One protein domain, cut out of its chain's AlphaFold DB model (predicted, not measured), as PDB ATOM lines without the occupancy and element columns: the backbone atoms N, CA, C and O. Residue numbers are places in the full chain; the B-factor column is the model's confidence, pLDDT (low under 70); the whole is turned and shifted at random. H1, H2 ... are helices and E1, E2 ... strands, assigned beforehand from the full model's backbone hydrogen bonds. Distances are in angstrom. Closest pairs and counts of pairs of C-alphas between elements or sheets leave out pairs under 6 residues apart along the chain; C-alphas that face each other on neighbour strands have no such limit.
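What this domain is: This is residues 75 to 117 of the 161 residues of the protein "GH18 domain-containing protein" of Heliocybe sulcata (UniProt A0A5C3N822). Look first for a small, twisted sheet of three antiparallel strands, E1, E2 and E3, folded back and forth as two hairpins. A long loop, residues 79 to 91, joins it to the short helix H1, which lies off to one side of the sheet. The printed part has 43 residues, with one named helix and three named strands in the order H1 E1 E2 E3; the sheet's order is E1 - E2 - E3. The class is mostly strand, with under half of the residues in named elements. The whole is compact, with a radius of gyration of the C-alphas of 9.9 A and spans of 28 by 22 by 15 A.

Where its parts are: Find C-alpha 92 at (216.180, 175.360, 140.459); from there E1, residues 92 to 97, runs 15.9 A. E2, residues 102 to 107, covers 16.8 A, and E3, residues 112 to 115, covers 10.1 A and ends at C-alpha 115, (217.617, 187.360, 136.833). Go back to C-alpha 75 at (228.419, 183.351, 141.116) for H1, residues 75 to 78, 4.9 A long.

How they stand to each other: E1, E2 and E3 form a meander, each strand the antiparallel neighbour of the one before. In the hairpin of E1 and E2, at 158 degrees, look for N 95 and O 104, 2.9 A apart and within hydrogen-bond range. In the hairpin of E2 and E3, at 163 degrees, N 114 and O 105 are within range at 2.8 A. E1 and E3 are the edge strands. H1 is not on the sheet, with 2 pairs of C-alphas within 10 A; it is apart from E2, and only just apart from E3, at 8.3 A. H1 is too short for an O i to N i+4 pair; its one O i to N i+3 pair is within range.

The domain as a whole: The C-alphas farthest apart are those of Gln 78 and Cys 99, 28.7 A. The printed part has no cut. The link from H1 to E1 is long, with 13 residues; the other two are tight. Mean pLDDT of the printed part is 74.1, and residues 75 to 87 and residue 114 are under 70.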
ATOM      1  N   GLY A  75     229.357 183.490 140.002       58.94
ATOM      2  CA  GLY A  75     228.419 183.351 141.116       58.94
ATOM      3  C   GLY A  75     227.294 182.341 140.890       58.94
ATOM      4  O   GLY A  75     227.075 181.477 141.725       58.94
ATOM      5  N   LEU A  76     226.600 182.336 139.747       58.44
ATOM      6  CA  LEU A  76     225.452 181.431 139.567       58.44
ATOM      7  C   LEU A  76     225.814 179.940 139.576       58.44
ATOM      8  O   LEU A  76     225.023 179.129 140.057       58.44
ATOM      9  N   MET A  77     226.995 179.567 139.081       61.47
ATOM     10  CA  MET A  77     227.480 178.187 139.185       61.47
ATOM     11  C   MET A  77     227.996 177.891 140.595       61.47
ATOM     12  O   MET A  77     227.727 176.827 141.147       61.47
ATOM     13  N   GLN A  78     228.690 178.853 141.206       59.19
ATOM     14  CA  GLN A  78     229.236 178.737 142.558       59.19
ATOM     15  C   GLN A  78     228.146 178.639 143.639       59.19
ATOM     16  O   GLN A  78     228.280 177.863 144.582       59.19
ATOM     17  N   PHE A  79     227.043 179.367 143.474       61.72
ATOM     18  CA  PHE A  79     225.872 179.354 144.351       61.72
ATOM     19  C   PHE A  79     224.876 178.236 144.005       61.72
ATOM     20  O   PHE A  79     223.798 178.169 144.592       61.72
ATOM     21  N   GLY A  80     225.218 177.351 143.061       67.75
ATOM     22  CA  GLY A  80     224.411 176.179 142.722       67.75
ATOM     23  C   GLY A  80     223.097 176.494 142.007       67.75
ATOM     24  O   GLY A  80     222.194 175.665 142.018       67.75
ATOM     25  N   PHE A  81     222.971 177.671 141.384       66.75
ATOM     26  CA  PHE A  81     221.819 178.014 140.547       66.75
ATOM     27  C   PHE A  81     221.937 177.437 139.134       66.75
ATOM     28  O   PHE A  81     220.930 177.034 138.550       66.75
ATOM     29  N   LEU A  82     223.156 177.386 138.591       64.81
ATOM     30  CA  LEU A  82     223.456 176.839 137.270       64.81
ATOM     31  C   LEU A  82     224.459 175.679 137.362       64.81
ATOM     32  O   LEU A  82     225.323 175.635 138.234       64.81
ATOM     33  N   THR A  83     224.356 174.738 136.432       67.31
ATOM     34  CA  THR A  83     225.356 173.695 136.184       67.31
ATOM     35  C   THR A  83     226.566 174.276 135.448       67.31
ATOM     36  O   THR A  83     226.501 175.371 134.894       67.31
ATOM     37  N   SER A  84     227.649 173.502 135.332       61.47
ATOM     38  CA  SER A  84     228.832 173.883 134.541       61.47
ATOM     39  C   SER A  84     228.568 174.081 133.042       61.47
ATOM     40  O   SER A  84     229.447 174.549 132.327       61.47
ATOM     41  N   LYS A  85     227.377 173.713 132.555       60.47
ATOM     42  CA  LYS A  85     226.935 173.934 131.172       60.47
ATOM     43  C   LYS A  85     226.047 175.173 131.016       60.47
ATOM     44  O   LYS A  85     225.584 175.437 129.915       60.47
ATOM     45  N   GLY A  86     225.776 175.901 132.103       61.72
ATOM     46  CA  GLY A  86     224.862 177.046 132.110       61.72
ATOM     47  C   GLY A  86     223.375 176.677 132.191       61.72
ATOM     48  O   GLY A  86     222.535 177.573 132.222       61.72
ATOM     49  N   ASP A  87     223.032 175.385 132.266       68.19
ATOM     50  CA  ASP A  87     221.661 174.931 132.534       68.19
ATOM     51  C   ASP A  87     221.281 175.185 133.995       68.19
ATOM     52  O   ASP A  87     222.151 175.138 134.862       68.19
ATOM     53  N   ALA A  88     219.995 175.365 134.304       74.75
ATOM     54  CA  ALA A  88     219.549 175.413 135.697       74.75
ATOM     55  C   ALA A  88     219.892 174.118 136.447       74.75
ATOM     56  O   ALA A  88     219.740 173.012 135.920       74.75
ATOM     57  N   ALA A  89     220.381 174.262 137.677       79.25
ATOM     58  CA  ALA A  89     220.706 173.130 138.535       79.25
ATOM     59  C   ALA A  89     219.435 172.367 138.980       79.25
ATOM     60  O   ALA A  89     218.326 172.903 138.891       79.25
ATOM     61  N   PRO A  90     219.559 171.116 139.467       88.56
ATOM     62  CA  PRO A  90     218.431 170.397 140.060       88.56
ATOM     63  C   PRO A  90     217.725 171.230 141.139       88.56
ATOM     64  O   PRO A  90     218.380 171.933 141.902       88.56
ATOM     65  N   ASP A  91     216.393 171.160 141.177       87.62
ATOM     66  CA  ASP A  91     215.520 171.923 142.089       87.62
ATOM     67  C   ASP A  91     215.553 173.459 141.923       87.62
ATOM     68  O   ASP A  91     214.912 174.190 142.684       87.62
ATOM     69  N   ILE A  92     216.215 173.958 140.874       81.44
ATOM     70  CA  ILE A  92     216.180 175.360 140.459       81.44
ATOM     71  C   ILE A  92     215.217 175.526 139.285       81.44
ATOM     72  O   ILE A  92     215.382 174.951 138.209       81.44
ATOM     73  N   TYR A  93     214.198 176.359 139.478       81.25
ATOM     74  CA  TYR A  93     213.230 176.679 138.436       81.25
ATOM     75  C   TYR A  93     213.817 177.706 137.479       81.25
ATOM     76  O   TYR A  93     214.143 178.811 137.897       81.25
ATOM     77  N   TYR A  94     213.877 177.387 136.190       82.75
ATOM     78  CA  TYR A  94     214.208 178.347 135.139       82.75
ATOM     79  C   TYR A  94     212.950 178.854 134.438       82.75
ATOM     80  O   TYR A  94     212.044 178.079 134.118       82.75
ATOM     81  N   ARG A  95     212.914 180.150 134.127       84.25
ATOM     82  CA  ARG A  95     211.903 180.722 133.237       84.25
ATOM     83  C   ARG A  95     212.483 181.869 132.422       84.25
ATOM     84  O   ARG A  95     213.275 182.661 132.914       84.25
ATOM     85  N   TYR A  96     211.995 181.996 131.194       79.31
ATOM     86  CA  TYR A  96     212.162 183.196 130.386       79.31
ATOM     87  C   TYR A  96     210.867 184.015 130.405       79.31
ATOM     88  O   TYR A  96     209.805 183.518 130.018       79.31
ATOM     89  N   ASP A  97     210.934 185.262 130.871       84.69
ATOM     90  CA  ASP A  97     209.816 186.195 130.767       84.69
ATOM     91  C   ASP A  97     209.834 186.885 129.399       84.69
ATOM     92  O   ASP A  97     210.630 187.783 129.128       84.69
ATOM     93  N   TYR A  98     208.914 186.477 128.524       88.12
ATOM     94  CA  TYR A  98     208.775 187.031 127.178       88.12
ATOM     95  C   TYR A  98     208.287 188.484 127.151       88.12
ATOM     96  O   TYR A  98     208.489 189.166 126.146       88.12
ATOM     97  N   CYS A  99     207.661 188.987 128.216       85.88
ATOM     98  CA  CYS A  99     207.253 190.389 128.266       85.88
ATOM     99  C   CYS A  99     208.475 191.296 128.418       85.88
ATOM    100  O   CYS A  99     208.599 192.283 127.699       85.88
ATOM    101  N   THR A 100     209.387 190.937 129.323       81.25
ATOM    102  CA  THR A 100     210.598 191.707 129.646       81.25
ATOM    103  C   THR A 100     211.838 191.251 128.884       81.25
ATOM    104  O   THR A 100     212.854 191.936 128.917       81.25
ATOM    105  N   GLN A 101     211.762 190.129 128.160       88.19
ATOM    106  CA  GLN A 101     212.904 189.503 127.490       88.19
ATOM    107  C   GLN A 101     214.037 189.194 128.482       88.19
ATOM    108  O   GLN A 101     215.195 189.509 128.226       88.19
ATOM    109  N   THR A 102     213.676 188.645 129.647       81.12
ATOM    110  CA  THR A 102     214.598 188.422 130.771       81.12
ATOM    111  C   THR A 102     214.516 186.970 131.258       81.12
ATOM    112  O   THR A 102     213.433 186.533 131.668       81.12
ATOM    113  N   PRO A 103     215.621 186.203 131.233       76.75
ATOM    114  CA  PRO A 103     215.704 184.919 131.913       76.75
ATOM    115  C   PRO A 103     215.894 185.104 133.419       76.75
ATOM    116  O   PRO A 103     216.554 186.039 133.880       76.75
ATOM    117  N   TYR A 104     215.353 184.169 134.190       77.44
ATOM    118  CA  TYR A 104     215.624 184.073 135.612       77.44
ATOM    119  C   TYR A 104     215.601 182.627 136.101       77.44
ATOM    120  O   TYR A 104     214.940 181.754 135.531       77.44
ATOM    121  N   VAL A 105     216.323 182.402 137.192       76.25
ATOM    122  CA  VAL A 105     216.308 181.177 137.987       76.25
ATOM    123  C   VAL A 105     215.720 181.462 139.365       76.25
ATOM    124  O   VAL A 105     215.899 182.552 139.903       76.25
ATOM    125  N   TYR A 106     214.998 180.504 139.935       77.44
ATOM    126  CA  TYR A 106     214.376 180.615 141.249       77.44
ATOM    127  C   TYR A 106     214.592 179.343 142.064       77.44
ATOM    128  O   TYR A 106     214.249 178.248 141.620       77.44
ATOM    129  N   ASN A 107     215.130 179.499 143.269       77.56
ATOM    130  CA  ASN A 107     215.233 178.438 144.257       77.56
ATOM    131  C   ASN A 107     214.040 178.551 145.218       77.56
ATOM    132  O   ASN A 107     213.953 179.509 145.981       77.56
ATOM    133  N   ALA A 108     213.121 177.584 145.195       78.44
ATOM    134  CA  ALA A 108     211.933 177.619 146.052       78.44
ATOM    135  C   ALA A 108     212.226 177.294 147.527       78.44
ATOM    136  O   ALA A 108     211.412 177.602 148.388       78.44
ATOM    137  N   THR A 109     213.367 176.667 147.827       76.25
ATOM    138  CA  THR A 109     213.782 176.365 149.203       76.25
ATOM    139  C   THR A 109     214.360 177.595 149.891       76.25
ATOM    140  O   THR A 109     214.026 177.848 151.044       76.25
ATOM    141  N   SER A 110     215.219 178.354 149.204       72.06
ATOM    142  CA  SER A 110     215.798 179.591 149.747       72.06
ATOM    143  C   SER A 110     214.990 180.849 149.423       72.06
ATOM    144  O   SER A 110     215.318 181.922 149.917       72.06
ATOM    145  N   GLU A 111     213.965 180.731 148.578       75.75
ATOM    146  CA  GLU A 111     213.157 181.835 148.042       75.75
ATOM    147  C   GLU A 111     213.966 182.902 147.279       75.75
ATOM    148  O   GLU A 111     213.517 184.034 147.096       75.75
ATOM    149  N   VAL A 112     215.144 182.540 146.768       71.12
ATOM    150  CA  VAL A 112     216.009 183.447 146.005       71.12
ATOM    151  C   VAL A 112     215.709 183.344 144.513       71.12
ATOM    152  O   VAL A 112     215.718 182.258 143.930       71.12
ATOM    153  N   MET A 113     215.491 184.499 143.879       71.88
ATOM    154  CA  MET A 113     215.397 184.648 142.427       71.88
ATOM    155  C   MET A 113     216.622 185.393 141.906       71.88
ATOM    156  O   MET A 113     216.941 186.469 142.410       71.88
ATOM    157  N   VAL A 114     217.243 184.877 140.845       68.25
ATOM    158  CA  VAL A 114     218.296 185.593 140.123       68.25
ATOM    159  C   VAL A 114     217.909 185.754 138.662       68.25
ATOM    160  O   VAL A 114     217.748 184.777 137.935       68.25
ATOM    161  N   ALA A 115     217.745 187.004 138.237       73.44
ATOM    162  CA  ALA A 115     217.617 187.360 136.833       73.44
ATOM    163  C   ALA A 115     219.008 187.575 136.232       73.44
ATOM    164  O   ALA A 115     219.894 188.126 136.885       73.44
ATOM    165  N   PHE A 116     219.191 187.149 134.991       71.69
ATOM    166  CA  PHE A 116     220.465 187.250 134.286       71.69
ATOM    167  C   PHE A 116     220.222 187.548 132.807       71.69
ATOM    168  O   PHE A 116     219.112 187.893 132.405       71.69
ATOM    169  N   ASP A 117     221.264 187.448 131.994       76.19
ATOM    170  CA  ASP A 117     221.176 187.554 130.548       76.19
ATOM    171  C   ASP A 117     221.643 186.258 129.886       76.19
ATOM    172  O   ASP A 117     222.616 185.646 130.316       76.19
TER     173      ASP A 117